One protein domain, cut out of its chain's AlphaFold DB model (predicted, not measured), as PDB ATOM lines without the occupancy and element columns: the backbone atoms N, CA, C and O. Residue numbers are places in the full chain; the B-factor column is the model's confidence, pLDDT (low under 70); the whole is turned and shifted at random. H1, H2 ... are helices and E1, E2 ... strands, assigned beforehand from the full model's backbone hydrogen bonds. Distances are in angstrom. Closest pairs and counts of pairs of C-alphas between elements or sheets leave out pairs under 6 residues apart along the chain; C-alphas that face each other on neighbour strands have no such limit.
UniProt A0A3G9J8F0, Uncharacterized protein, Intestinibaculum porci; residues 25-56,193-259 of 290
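AT A GLANCE: This is residues 25 to 56 and 193 to 259 of the 290 residues of an uncharacterized protein of Intestinibaculum porci (UniProt A0A3G9J8F0). Look for a twisted wall of four strands, with H2 slanting over one face, H1 running along the edge strand E3, and H3 beside the start of H2, off the sheet. The printed part has 99 residues, with three named helices and four named strands in the order H1 E1 E2 E3 H2 E4 H3. The mixed sheet runs E3 E2 E1 E4, and the class is mixed, helices and strands. The whole is compact, with a radius of gyration of the C-alphas of 13.2 A and spans of 39 by 35 by 21 A.

IN THESE COORDINATES: Find C-alpha 25 at (15.724, 12.614, 73.500); from there H1, residues 25 to 39, runs 20.8 A. E1, residues 45 to 54, covers 29.5 A. Past the cut come E2, residues 193 to 199, 20.2 A, and E3, residues 202 to 209, 20.9 A. H2, residues 218 to 229, is 16.5 A long, E4, residues 235 to 238, 9.2 A, and H3, residues 245 to 253, 12.2 A, ending at C-alpha 253 (5.058, 5.089, 95.759).

HOW THE PARTS SIT: H1 is on the sheet, over E3 at a height of 9.6 A; the closest C-alphas are those of Val 32 and Val 204, 6.1 A. E1 is antiparallel to E2, with N 49 and O 196 at 3.0 A, and parallel to E4, with N 48 and O 237 at 2.8 A. E2 and E3 form an antiparallel hairpin, with N 195 and O 207 at 2.9 A. E3, H2 and E4 make a split strand-helix-strand unit, two strands running the same way with E2 and E1 between them; its crossover is right-handed. H2 is on one face of the sheet, making two layers, helix over sheet, at a height of 8.9 A over the sheet; the closest C-alphas of E3 and H2 are those of Asn 205 and Tyr 225, 6.3 A apart. H2 only just touches H1, with 3 pairs of C-alphas within 8 A, closest Phe 29 and Tyr 228, 6.7 A. It only just touches H3, also with 3 pairs, closest Ile 219 and Asn 247, 6.7 A. Each O i to N i+4 pair is within hydrogen-bond range in H1 and H3, and 7 of 8 in H2.

THE WHOLE: Residues 57 to 192 are not printed, and C-alphas 56 and 193 are 14.4 A apart across the cut. No link printed whole is long. The C-alphas farthest apart are those of Val 56 and Gly 255, 40.6 A. The mean pLDDT of the printed part is 93.9, and no printed residue is under 70.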
ATOM      1  N   ASP A  25      16.718  12.672  72.442       91.19
ATOM      2  CA  ASP A  25      15.724  12.614  73.500       91.19
ATOM      3  C   ASP A  25      15.264  14.016  73.919       91.19
ATOM      4  O   ASP A  25      14.059  14.227  74.037       91.19
ATOM      5  N   ASN A  26      16.178  14.988  74.049       91.75
ATOM      6  CA  ASN A  26      15.824  16.388  74.324       91.75
ATOM      7  C   ASN A  26      14.920  16.932  73.213       91.75
ATOM      8  O   ASN A  26      13.826  17.417  73.475       91.75
ATOM      9  N   ILE A  27      15.333  16.743  71.955       91.38
ATOM     10  CA  ILE A  27      14.572  17.206  70.787       91.38
ATOM     11  C   ILE A  27      13.181  16.563  70.748       91.38
ATOM     12  O   ILE A  27      12.191  17.232  70.453       91.38
ATOM     13  N   PHE A  28      13.088  15.263  71.038       93.56
ATOM     14  CA  PHE A  28      11.811  14.559  71.099       93.56
ATOM     15  C   PHE A  28      10.887  15.163  72.166       93.56
ATOM     16  O   PHE A  28       9.737  15.478  71.856       93.56
ATOM     17  N   PHE A  29      11.381  15.365  73.390       94.62
ATOM     18  CA  PHE A  29      10.571  15.905  74.484       94.62
ATOM     19  C   PHE A  29      10.214  17.383  74.302       94.62
ATOM     20  O   PHE A  29       9.105  17.768  74.669       94.62
ATOM     21  N   ASP A  30      11.062  18.184  73.655       93.50
ATOM     22  CA  ASP A  30      10.749  19.573  73.298       93.50
ATOM     23  C   ASP A  30       9.584  19.643  72.300       93.50
ATOM     24  O   ASP A  30       8.630  20.407  72.478       93.50
ATOM     25  N   ILE A  31       9.622  18.802  71.259       93.38
ATOM     26  CA  ILE A  31       8.542  18.713  70.266       93.38
ATOM     27  C   ILE A  31       7.251  18.227  70.928       93.38
ATOM     28  O   ILE A  31       6.192  18.819  70.711       93.38
ATOM     29  N   VAL A  32       7.323  17.165  71.734       94.75
ATOM     30  CA  VAL A  32       6.159  16.606  72.436       94.75
ATOM     31  C   VAL A  32       5.543  17.634  73.382       94.75
ATOM     32  O   VAL A  32       4.334  17.846  73.322       94.75
ATOM     33  N   SER A  33       6.352  18.327  74.186       93.31
ATOM     34  CA  SER A  33       5.885  19.380  75.096       93.31
ATOM     35  C   SER A  33       5.167  20.489  74.332       93.31
ATOM     36  O   SER A  33       4.059  20.887  74.694       93.31
ATOM     37  N   ARG A  34       5.727  20.915  73.193       95.12
ATOM     38  CA  ARG A  34       5.090  21.931  72.355       95.12
ATOM     39  C   ARG A  34       3.758  21.465  71.760       95.12
ATOM     40  O   ARG A  34       2.823  22.258  71.658       95.12
ATOM     41  N   LEU A  35       3.656  20.198  71.358       94.44
ATOM     42  CA  LEU A  35       2.402  19.622  70.866       94.44
ATOM     43  C   LEU A  35       1.349  19.531  71.973       94.44
ATOM     44  O   LEU A  35       0.195  19.877  71.723       94.44
ATOM     45  N   ILE A  36       1.745  19.132  73.185       93.31
ATOM     46  CA  ILE A  36       0.859  19.078  74.355       93.31
ATOM     47  C   ILE A  36       0.255  20.455  74.635       93.31
ATOM     48  O   ILE A  36      -0.958  20.553  74.813       93.31
ATOM     49  N   GLU A  37       1.065  21.516  74.600       92.88
ATOM     50  CA  GLU A  37       0.590  22.891  74.779       92.88
ATOM     51  C   GLU A  37      -0.398  23.316  73.684       92.88
ATOM     52  O   GLU A  37      -1.494  23.792  73.983       92.88
ATOM     53  N   ILE A  38      -0.020  23.149  72.408       95.19
ATOM     54  CA  ILE A  38      -0.821  23.613  71.262       95.19
ATOM     55  C   ILE A  38      -2.162  22.879  71.191       95.19
ATOM     56  O   ILE A  38      -3.178  23.481  70.850       95.19
ATOM     57  N   MET A  39      -2.158  21.579  71.478       93.56
ATOM     58  CA  MET A  39      -3.332  20.720  71.352       93.56
ATOM     59  C   MET A  39      -4.091  20.545  72.673       93.56
ATOM     60  O   MET A  39      -5.135  19.901  72.678       93.56
ATOM     61  N   CYS A  40      -3.602  21.139  73.769       90.94
ATOM     62  CA  CYS A  40      -4.179  21.040  75.114       90.94
ATOM     63  C   CYS A  40      -4.383  19.584  75.572       90.94
ATOM     64  O   CYS A  40      -5.440  19.217  76.087       90.94
ATOM     65  N   ILE A  41      -3.363  18.750  75.363       90.75
ATOM     66  CA  ILE A  41      -3.437  17.306  75.611       90.75
ATOM     67  C   ILE A  41      -3.415  17.009  77.108       90.75
ATOM     68  O   ILE A  41      -2.555  17.489  77.843       90.75
ATOM     69  N   CYS A  42      -4.311  16.129  77.550       90.62
ATOM     70  CA  CYS A  42      -4.289  15.599  78.907       90.62
ATOM     71  C   CYS A  42      -3.335  14.398  79.015       90.62
ATOM     72  O   CYS A  42      -3.644  13.297  78.557       90.62
ATOM     73  N   THR A  43      -2.196  14.584  79.683       91.94
ATOM     74  CA  THR A  43      -1.193  13.532  79.942       91.94
ATOM     75  C   THR A  43      -1.469  12.711  81.206       91.94
ATOM     76  O   THR A  43      -0.719  11.789  81.529       91.94
ATOM     77  N   ALA A  44      -2.577  12.978  81.912       94.56
ATOM     78  CA  ALA A  44      -2.930  12.260  83.136       94.56
ATOM     79  C   ALA A  44      -3.144  10.755  82.901       94.56
ATOM     80  O   ALA A  44      -2.918   9.957  83.806       94.56
ATOM     81  N   THR A  45      -3.579  10.354  81.703       95.88
ATOM     82  CA  THR A  45      -3.713   8.942  81.322       95.88
ATOM     83  C   THR A  45      -2.801   8.636  80.147       95.88
ATOM     84  O   THR A  45      -2.930   9.243  79.088       95.88
ATOM     85  N   MET A  46      -1.910   7.663  80.329       95.69
ATOM     86  CA  MET A  46      -0.990   7.197  79.296       95.69
ATOM     87  C   MET A  46      -1.245   5.729  78.987       95.69
ATOM     88  O   MET A  46      -1.293   4.903  79.895       95.69
ATOM     89  N   PHE A  47      -1.367   5.402  77.705       96.81
ATOM     90  CA  PHE A  47      -1.491   4.033  77.216       96.81
ATOM     91  C   PHE A  47      -0.131   3.533  76.749       96.81
ATOM     92  O   PHE A  47       0.453   4.102  75.831       96.81
ATOM     93  N   ILE A  48       0.366   2.479  77.386       96.00
ATOM     94  CA  ILE A  48       1.696   1.922  77.165       96.00
ATOM     95  C   ILE A  48       1.557   0.577  76.463       96.00
ATOM     96  O   ILE A  48       0.855  -0.315  76.947       96.00
ATOM     97  N   ASP A  49       2.262   0.423  75.346       94.50
ATOM     98  CA  ASP A  49       2.362  -0.848  74.637       94.50
ATOM     99  C   ASP A  49       3.800  -1.146  74.199       94.50
ATOM    100  O   ASP A  49       4.621  -0.253  73.963       94.50
ATOM    101  N   GLY A  50       4.088  -2.444  74.114       92.81
ATOM    102  CA  GLY A  50       5.398  -2.992  73.810       92.81
ATOM    103  C   GLY A  50       5.389  -3.729  72.482       92.81
ATOM    104  O   GLY A  50       4.565  -4.607  72.228       92.81
ATOM    105  N   THR A  51       6.366  -3.439  71.633       91.62
ATOM    106  CA  THR A  51       6.581  -4.172  70.385       91.62
ATOM    107  C   THR A  51       8.037  -4.576  70.237       91.62
ATOM    108  O   THR A  51       8.928  -4.044  70.889       91.62
ATOM    109  N   LYS A  52       8.301  -5.577  69.400       91.12
ATOM    110  CA  LYS A  52       9.645  -6.127  69.217       91.12
ATOM    111  C   LYS A  52      10.038  -6.012  67.757       91.12
ATOM    112  O   LYS A  52       9.380  -6.586  66.890       91.12
ATOM    113  N   PHE A  53      11.123  -5.292  67.501       90.56
ATOM    114  CA  PHE A  53      11.668  -5.111  66.161       90.56
ATOM    115  C   PHE A  53      12.820  -6.084  65.936       90.56
ATOM    116  O   PHE A  53      13.810  -6.049  66.663       90.56
ATOM    117  N   GLU A  54      12.683  -6.969  64.945       90.44
ATOM    118  CA  GLU A  54      13.747  -7.904  64.563       90.44
ATOM    119  C   GLU A  54      14.976  -7.128  64.064       90.44
ATOM    120  O   GLU A  54      14.859  -6.242  63.217       90.44
ATOM    121  N   SER A  55      16.154  -7.477  64.579       90.06
ATOM    122  CA  SER A  55      17.431  -6.953  64.094       90.06
ATOM    123  C   SER A  55      17.837  -7.636  62.777       90.06
ATOM    124  O   SER A  55      17.463  -8.776  62.496       90.06
ATOM    125  N   VAL A  56      18.662  -6.956  61.976       87.75
ATOM    126  CA  VAL A  56      19.293  -7.504  60.756       87.75
ATOM    127  C   VAL A  56      20.429  -8.492  61.090       87.75
ATOM    128  O   VAL A  56      21.048  -9.081  60.204       87.75
ATOM    129  N   ASN A 193      13.369  -4.446  72.096       93.25
ATOM    130  CA  ASN A 193      12.070  -4.254  72.728       93.25
ATOM    131  C   ASN A 193      11.748  -2.758  72.766       93.25
ATOM    132  O   ASN A 193      12.330  -2.023  73.557       93.25
ATOM    133  N   ALA A 194      10.860  -2.313  71.888       94.75
ATOM    134  CA  ALA A 194      10.396  -0.941  71.836       94.75
ATOM    135  C   ALA A 194       9.159  -0.754  72.704       94.75
ATOM    136  O   ALA A 194       8.242  -1.573  72.689       94.75
ATOM    137  N   GLN A 195       9.141   0.353  73.427       96.12
ATOM    138  CA  GLN A 195       8.085   0.740  74.346       96.12
ATOM    139  C   GLN A 195       7.596   2.118  73.943       96.12
ATOM    140  O   GLN A 195       8.413   3.006  73.686       96.12
ATOM    141  N   VAL A 196       6.281   2.281  73.849       96.94
ATOM    142  CA  VAL A 196       5.652   3.523  73.395       96.94
ATOM    143  C   VAL A 196       4.510   3.868  74.341       96.94
ATOM    144  O   VAL A 196       3.688   3.007  74.648       96.94
ATOM    145  N   ALA A 197       4.462   5.124  74.786       96.88
ATOM    146  CA  ALA A 197       3.347   5.690  75.530       96.88
ATOM    147  C   ALA A 197       2.586   6.668  74.643       96.88
ATOM    148  O   ALA A 197       3.191   7.534  74.007       96.88
ATOM    149  N   VAL A 198       1.264   6.556  74.649       96.75
ATOM    150  CA  VAL A 198       0.359   7.448  73.927       96.75
ATOM    151  C   VAL A 198      -0.585   8.130  74.912       96.75
ATOM    152  O   VAL A 198      -1.204   7.459  75.737       96.75
ATOM    153  N   ALA A 199      -0.727   9.448  74.792       95.56
ATOM    154  CA  ALA A 199      -1.751  10.241  75.465       95.56
ATOM    155  C   ALA A 199      -2.523  11.045  74.411       95.56
ATOM    156  O   ALA A 199      -1.915  11.668  73.544       95.56
ATOM    157  N   ASP A 200      -3.854  10.964  74.450       91.88
ATOM    158  CA  ASP A 200      -4.775  11.657  73.528       91.88
ATOM    159  C   ASP A 200      -4.380  11.583  72.034       91.88
ATOM    160  O   ASP A 200      -4.417  12.555  71.284       91.88
ATOM    161  N   GLY A 201      -3.932  10.403  71.593       90.38
ATOM    162  CA  GLY A 201      -3.545  10.157  70.201       90.38
ATOM    163  C   GLY A 201      -2.123  10.580  69.818       90.38
ATOM    164  O   GLY A 201      -1.728  10.343  68.676       90.38
ATOM    165  N   ILE A 202      -1.328  11.130  70.742       93.88
ATOM    166  CA  ILE A 202       0.074  11.506  70.501       93.88
ATOM    167  C   ILE A 202       1.027  10.625  71.299       93.88
ATOM    168  O   ILE A 202       0.765  10.275  72.446       93.88
ATOM    169  N   ILE A 203       2.157  10.275  70.683       96.06
ATOM    170  CA  ILE A 203       3.257   9.592  71.362       96.06
ATOM    171  C   ILE A 203       3.946  10.584  72.299       96.06
ATOM    172  O   ILE A 203       4.545  11.550  71.839       96.06
ATOM    173  N   VAL A 204       3.882  10.314  73.599       96.00
ATOM    174  CA  VAL A 204       4.437  11.183  74.652       96.00
ATOM    175  C   VAL A 204       5.704  10.622  75.291       96.00
ATOM    176  O   VAL A 204       6.433  11.338  75.967       96.00
ATOM    177  N   ASN A 205       5.997   9.340  75.067       97.06
ATOM    178  CA  ASN A 205       7.253   8.715  75.464       97.06
ATOM    179  C   ASN A 205       7.568   7.541  74.533       97.06
ATOM    180  O   ASN A 205       6.661   6.813  74.120       97.06
ATOM    181  N   ALA A 206       8.843   7.325  74.227       96.06
ATOM    182  CA  ALA A 206       9.302   6.183  73.446       96.06
ATOM    183  C   ALA A 206      10.721   5.780  73.863       96.06
ATOM    184  O   ALA A 206      11.572   6.635  74.112       96.06
ATOM    185  N   CYS A 207      10.988   4.476  73.954       95.06
ATOM    186  CA  CYS A 207      12.318   3.978  74.310       95.06
ATOM    187  C   CYS A 207      12.564   2.547  73.811       95.06
ATOM    188  O   CYS A 207      11.627   1.783  73.563       95.06
ATOM    189  N   LEU A 208      13.842   2.184  73.671       93.44
ATOM    190  CA  LEU A 208      14.305   0.844  73.317       93.44
ATOM    191  C   LEU A 208      14.990   0.187  74.515       93.44
ATOM    192  O   LEU A 208      15.881   0.760  75.133       93.44
ATOM    193  N   TYR A 209      14.624  -1.061  74.790       91.81
ATOM    194  CA  TYR A 209      15.159  -1.846  75.891       91.81
ATOM    195  C   TYR A 209      15.815  -3.131  75.401       91.81
ATOM    196  O   TYR A 209      15.314  -3.845  74.527       91.81
ATOM    197  N   GLN A 210      16.923  -3.473  76.055       88.50
ATOM    198  CA  GLN A 210      17.675  -4.711  75.844       88.50
ATOM    199  C   GLN A 210      17.162  -5.853  76.744       88.50
ATOM    200  O   GLN A 210      17.910  -6.726  77.188       88.50
ATOM    201  N   THR A 211      15.861  -5.850  77.049       88.25
ATOM    202  CA  THR A 211      15.194  -6.873  77.863       88.25
ATOM    203  C   THR A 211      14.032  -7.501  77.091       88.25
ATOM    204  O   THR A 211      13.160  -6.777  76.610       88.25
ATOM    205  N   PRO A 212      13.942  -8.843  76.995       86.56
ATOM    206  CA  PRO A 212      12.889  -9.484  76.202       86.56
ATOM    207  C   PRO A 212      11.474  -9.313  76.758       86.56
ATOM    208  O   PRO A 212      10.514  -9.377  75.996       86.56
ATOM    209  N   GLY A 213      11.343  -9.179  78.079       87.12
ATOM    210  CA  GLY A 213      10.058  -9.065  78.765       87.12
ATOM    211  C   GLY A 213       9.720  -7.618  79.097       87.12
ATOM    212  O   GLY A 213      10.603  -6.860  79.496       87.12
ATOM    213  N   ASP A 214       8.439  -7.287  78.980       89.12
ATOM    214  CA  ASP A 214       7.923  -5.921  79.120       89.12
ATOM    215  C   ASP A 214       7.771  -5.519  80.602       89.12
ATOM    216  O   ASP A 214       7.883  -4.360  80.979       89.12
ATOM    217  N   THR A 215       7.668  -6.493  81.512       91.25
ATOM    218  CA  THR A 215       7.602  -6.241  82.962       91.25
ATOM    219  C   THR A 215       8.748  -5.372  83.479       91.25
ATOM    220  O   THR A 215       8.525  -4.487  84.296       91.25
ATOM    221  N   LYS A 216       9.975  -5.619  83.002       91.62
ATOM    222  CA  LYS A 216      11.181  -4.921  83.475       91.62
ATOM    223  C   LYS A 216      11.410  -3.569  82.801       91.62
ATOM    224  O   LYS A 216      12.300  -2.842  83.226       91.62
ATOM    225  N   THR A 217      10.654  -3.244  81.753       94.31
ATOM    226  CA  THR A 217      10.795  -1.965  81.048       94.31
ATOM    227  C   THR A 217       9.962  -0.869  81.698       94.31
ATOM    228  O   THR A 217      10.337   0.290  81.598       94.31
ATOM    229  N   PHE A 218       8.886  -1.225  82.411       95.50
ATOM    230  CA  PHE A 218       7.924  -0.274  82.980       95.50
ATOM    231  C   PHE A 218       8.569   0.819  83.842       95.50
ATOM    232  O   PHE A 218       8.403   1.999  83.555       95.50
ATOM    233  N   ILE A 219       9.324   0.435  84.878       96.06
ATOM    234  CA  ILE A 219       9.937   1.393  85.809       96.06
ATOM    235  C   ILE A 219      10.929   2.310  85.082       96.06
ATOM    236  O   ILE A 219      10.723   3.521  85.122       96.06
ATOM    237  N   PRO A 220      11.935   1.791  84.343       96.12
ATOM    238  CA  PRO A 220      12.812   2.640  83.538       96.12
ATOM    239  C   PRO A 220      12.067   3.552  82.557       96.12
ATOM    240  O   PRO A 220      12.519   4.656  82.279       96.12
ATOM    241  N   PHE A 221      10.939   3.098  82.008       96.94
ATOM    242  CA  PHE A 221      10.144   3.872  81.058       96.94
ATOM    243  C   PHE A 221       9.403   5.031  81.727       96.94
ATOM    244  O   PHE A 221       9.352   6.124  81.165       96.94
ATOM    245  N   MET A 222       8.887   4.828  82.941       97.19
ATOM    246  CA  MET A 222       8.279   5.894  83.739       97.19
ATOM    247  C   MET A 222       9.320   6.873  84.287       97.19
ATOM    248  O   MET A 222       9.083   8.074  84.248       97.19
ATOM    249  N   GLU A 223      10.473   6.387  84.757       97.75
ATOM    250  CA  GLU A 223      11.566   7.263  85.208       97.75
ATOM    251  C   GLU A 223      12.090   8.129  84.057       97.75
ATOM    252  O   GLU A 223      12.258   9.332  84.229       97.75
ATOM    253  N   ARG A 224      12.216   7.562  82.848       96.69
ATOM    254  CA  ARG A 224      12.532   8.334  81.641       96.69
ATOM    255  C   ARG A 224      11.513   9.449  81.385       96.69
ATOM    256  O   ARG A 224      11.901  10.549  81.029       96.69
ATOM    257  N   TYR A 225      10.216   9.176  81.512       96.50
ATOM    258  CA  TYR A 225       9.196  10.211  81.306       96.50
ATOM    259  C   TYR A 225       9.320  11.337  82.340       96.50
ATOM    260  O   TYR A 225       9.282  12.515  81.988       96.50
ATOM    261  N   HIS A 226       9.517  10.973  83.607       96.88
ATOM    262  CA  HIS A 226       9.660  11.926  84.702       96.88
ATOM    263  C   HIS A 226      10.921  12.783  84.588       96.88
ATOM    264  O   HIS A 226      10.856  13.979  84.839       96.88
ATOM    265  N   GLU A 227      12.042  12.205  84.156       96.56
ATOM    266  CA  GLU A 227      13.296  12.935  83.939       96.56
ATOM    267  C   GLU A 227      13.113  14.131  82.991       96.56
ATOM    268  O   GLU A 227      13.666  15.199  83.244       96.56
ATOM    269  N   TYR A 228      12.306  13.975  81.938       94.25
ATOM    270  CA  TYR A 228      12.129  15.004  80.908       94.25
ATOM    271  C   TYR A 228      10.910  15.905  81.130       94.25
ATOM    272  O   TYR A 228      10.900  17.037  80.655       94.25
ATOM    273  N   THR A 229       9.877  15.427  81.829       92.44
ATOM    274  CA  THR A 229       8.630  16.192  82.041       92.44
ATOM    275  C   THR A 229       8.472  16.732  83.458       92.44
ATOM    276  O   THR A 229       7.647  17.608  83.691       92.44
ATOM    277  N   GLY A 230       9.235  16.212  84.421       94.25
ATOM    278  CA  GLY A 230       9.094  16.525  85.842       94.25
ATOM    279  C   GLY A 230       7.892  15.862  86.520       94.25
ATOM    280  O   GLY A 230       7.703  16.032  87.723       94.25
ATOM    281  N   GLU A 231       7.098  15.062  85.801       92.88
ATOM    282  CA  GLU A 231       5.834  14.509  86.296       92.88
ATOM    283  C   GLU A 231       5.688  13.013  85.985       92.88
ATOM    284  O   GLU A 231       6.355  12.461  85.112       92.88
ATOM    285  N   TYR A 232       4.798  12.341  86.715       96.88
ATOM    286  CA  TYR A 232       4.341  10.984  86.407       96.88
ATOM    287  C   TYR A 232       2.865  11.030  85.981       96.88
ATOM    288  O   TYR A 232       2.119  11.879  86.474       96.88
ATOM    289  N   PRO A 233       2.400  10.118  85.107       96.12
ATOM    290  CA  PRO A 233       0.982  10.041  84.764       96.12
ATOM    291  C   PRO A 233       0.157   9.590  85.970       96.12
ATOM    292  O   PRO A 233       0.564   8.699  86.711       96.12
ATOM    293  N   LEU A 234      -1.071  10.084  86.104       97.25
ATOM    294  CA  LEU A 234      -1.997   9.548  87.101       97.25
ATOM    295  C   LEU A 234      -2.378   8.088  86.791       97.25
ATOM    296  O   LEU A 234      -2.494   7.272  87.701       97.25
ATOM    297  N   ASN A 235      -2.557   7.746  85.512       96.81
ATOM    298  CA  ASN A 235      -3.005   6.431  85.050       96.81
ATOM    299  C   ASN A 235      -2.071   5.869  83.958       96.81
ATOM    300  O   ASN A 235      -2.318   6.091  82.768       96.81
ATOM    301  N   PRO A 236      -1.008   5.130  84.323       95.94
ATOM    302  CA  PRO A 236      -0.176   4.383  83.380       95.94
ATOM    303  C   PRO A 236      -0.863   3.068  82.960       95.94
ATOM    304  O   PRO A 236      -0.630   1.987  83.511       95.94
ATOM    305  N   VAL A 237      -1.756   3.150  81.978       95.56
ATOM    306  CA  VAL A 237      -2.524   2.014  81.461       95.56
ATOM    307  C   VAL A 237      -1.627   1.149  80.582       95.56
ATOM    308  O   VAL A 237      -1.196   1.577  79.519       95.56
ATOM    309  N   ALA A 238      -1.382  -0.093  80.994       93.44
ATOM    310  CA  ALA A 238      -0.606  -1.053  80.213       93.44
ATOM    311  C   ALA A 238      -1.223  -2.458  80.281       93.44
ATOM    312  O   ALA A 238      -2.123  -2.733  81.086       93.44
ATOM    313  N   ASP A 239      -0.753  -3.351  79.412       89.88
ATOM    314  CA  ASP A 239      -1.231  -4.728  79.359       89.88
ATOM    315  C   ASP A 239      -0.818  -5.564  80.594       89.88
ATOM    316  O   ASP A 239      -0.151  -5.106  81.525       89.88
ATOM    317  N   ALA A 240      -1.240  -6.831  80.620       88.81
ATOM    318  CA  ALA A 240      -0.945  -7.714  81.744       88.81
ATOM    319  C   ALA A 240       0.521  -8.189  81.808       88.81
ATOM    320  O   ALA A 240       0.939  -8.717  82.841       88.81
ATOM    321  N   ALA A 241       1.296  -8.037  80.729       88.38
ATOM    322  CA  ALA A 241       2.714  -8.383  80.698       88.38
ATOM    323  C   ALA A 241       3.551  -7.406  81.538       88.38
ATOM    324  O   ALA A 241       4.597  -7.797  82.061       88.38
ATOM    325  N   TYR A 242       3.067  -6.182  81.756       92.44
ATOM    326  CA  TYR A 242       3.668  -5.233  82.697       92.44
ATOM    327  C   TYR A 242       3.303  -5.513  84.161       92.44
ATOM    328  O   TYR A 242       3.978  -5.031  85.067       92.44
ATOM    329  N   GLY A 243       2.265  -6.307  84.436       92.06
ATOM    330  CA  GLY A 243       1.755  -6.507  85.791       92.06
ATOM    331  C   GLY A 243       2.683  -7.325  86.694       92.06
ATOM    332  O   GLY A 243       2.733  -8.553  86.591       92.06
ATOM    333  N   SER A 244       3.346  -6.667  87.649       92.81
ATOM    334  CA  SER A 244       4.166  -7.291  88.696       92.81
ATOM    335  C   SER A 244       4.029  -6.559  90.030       92.81
ATOM    336  O   SER A 244       3.704  -5.376  90.051       92.81
ATOM    337  N   LEU A 245       4.299  -7.255  91.144       92.69
ATOM    338  CA  LEU A 245       4.281  -6.645  92.481       92.69
ATOM    339  C   LEU A 245       5.195  -5.417  92.555       92.69
ATOM    340  O   LEU A 245       4.796  -4.393  93.093       92.69
ATOM    341  N   GLU A 246       6.385  -5.520  91.969       94.31
ATOM    342  CA  GLU A 246       7.354  -4.429  91.884       94.31
ATOM    343  C   GLU A 246       6.757  -3.204  91.178       94.31
ATOM    344  O   GLU A 246       6.761  -2.110  91.739       94.31
ATOM    345  N   ASN A 247       6.136  -3.397  90.009       95.69
ATOM    346  CA  ASN A 247       5.521  -2.304  89.256       95.69
ATOM    347  C   ASN A 247       4.304  -1.705  89.976       95.69
ATOM    348  O   ASN A 247       4.097  -0.495  89.905       95.69
ATOM    349  N   TYR A 248       3.515  -2.508  90.701       94.81
ATOM    350  CA  TYR A 248       2.399  -1.991  91.504       94.81
ATOM    351  C   TYR A 248       2.877  -1.135  92.668       94.81
ATOM    352  O   TYR A 248       2.369  -0.033  92.863       94.81
ATOM    353  N   MET A 249       3.868  -1.620  93.418       96.62
ATOM    354  CA  MET A 249       4.448  -0.870  94.530       96.62
ATOM    355  C   MET A 249       5.099   0.424  94.042       96.62
ATOM    356  O   MET A 249       4.954   1.460  94.685       96.62
ATOM    357  N   TYR A 250       5.756   0.380  92.880       97.19
ATOM    358  CA  TYR A 250       6.312   1.563  92.238       97.19
ATOM    359  C   TYR A 250       5.232   2.575  91.825       97.19
ATOM    360  O   TYR A 250       5.391   3.766  92.070       97.19
ATOM    361  N   CYS A 251       4.106   2.124  91.255       97.12
ATOM    362  CA  CYS A 251       2.990   3.024  90.942       97.12
ATOM    363  C   CYS A 251       2.508   3.759  92.197       97.12
ATOM    364  O   CYS A 251       2.461   4.986  92.215       97.12
ATOM    365  N   LEU A 252       2.233   3.009  93.267       96.94
ATOM    366  CA  LEU A 252       1.738   3.567  94.524       96.94
ATOM    367  C   LEU A 252       2.734   4.542  95.165       96.94
ATOM    368  O   LEU A 252       2.325   5.597  95.643       96.94
ATOM    369  N   SER A 253       4.034   4.226  95.154       97.62
ATOM    370  CA  SER A 253       5.058   5.089  95.759       97.62
ATOM    371  C   SER A 253       5.254   6.415  95.020       97.62
ATOM    372  O   SER A 253       5.678   7.391  95.635       97.62
ATOM    373  N   LYS A 254       4.920   6.467  93.725       97.38
ATOM    374  CA  LYS A 254       4.986   7.673  92.885       97.38
ATOM    375  C   LYS A 254       3.630   8.370  92.708       97.38
ATOM    376  O   LYS A 254       3.528   9.293  91.908       97.38
ATOM    377  N   GLY A 255       2.590   7.940  93.432       96.19
ATOM    378  CA  GLY A 255       1.249   8.536  93.357       96.19
ATOM    379  C   GLY A 255       0.456   8.186  92.091       96.19
ATOM    380  O   GLY A 255      -0.536   8.844  91.794       96.19
ATOM    381  N   MET A 256       0.873   7.157  91.353       97.56
ATOM    382  CA  MET A 256       0.173   6.652  90.172       97.56
ATOM    383  C   MET A 256      -0.836   5.560  90.545       97.56
ATOM    384  O   MET A 256      -0.619   4.762  91.462       97.56
ATOM    385  N   ASN A 257      -1.904   5.438  89.760       96.25
ATOM    386  CA  ASN A 257      -2.858   4.345  89.888       96.25
ATOM    387  C   ASN A 257      -2.293   3.057  89.256       96.25
ATOM    388  O   ASN A 257      -1.932   3.060  88.076       96.25
ATOM    389  N   PRO A 258      -2.242   1.923  89.981       92.25
ATOM    390  CA  PRO A 258      -1.768   0.651  89.441       92.25
ATOM    391  C   PRO A 258      -2.815   0.032  88.497       92.25
ATOM    392  O   PRO A 258      -3.554  -0.878  88.860       92.25
ATOM    393  N   THR A 259      -2.892   0.533  87.264       91.06
ATOM    394  CA  THR A 259      -3.927   0.165  86.280       91.06
ATOM    395  C   THR A 259      -3.649  -1.131  85.510       91.06
ATOM    396  O   THR A 259      -4.525  -1.636  84.806       91.06
TER     397      THR A 259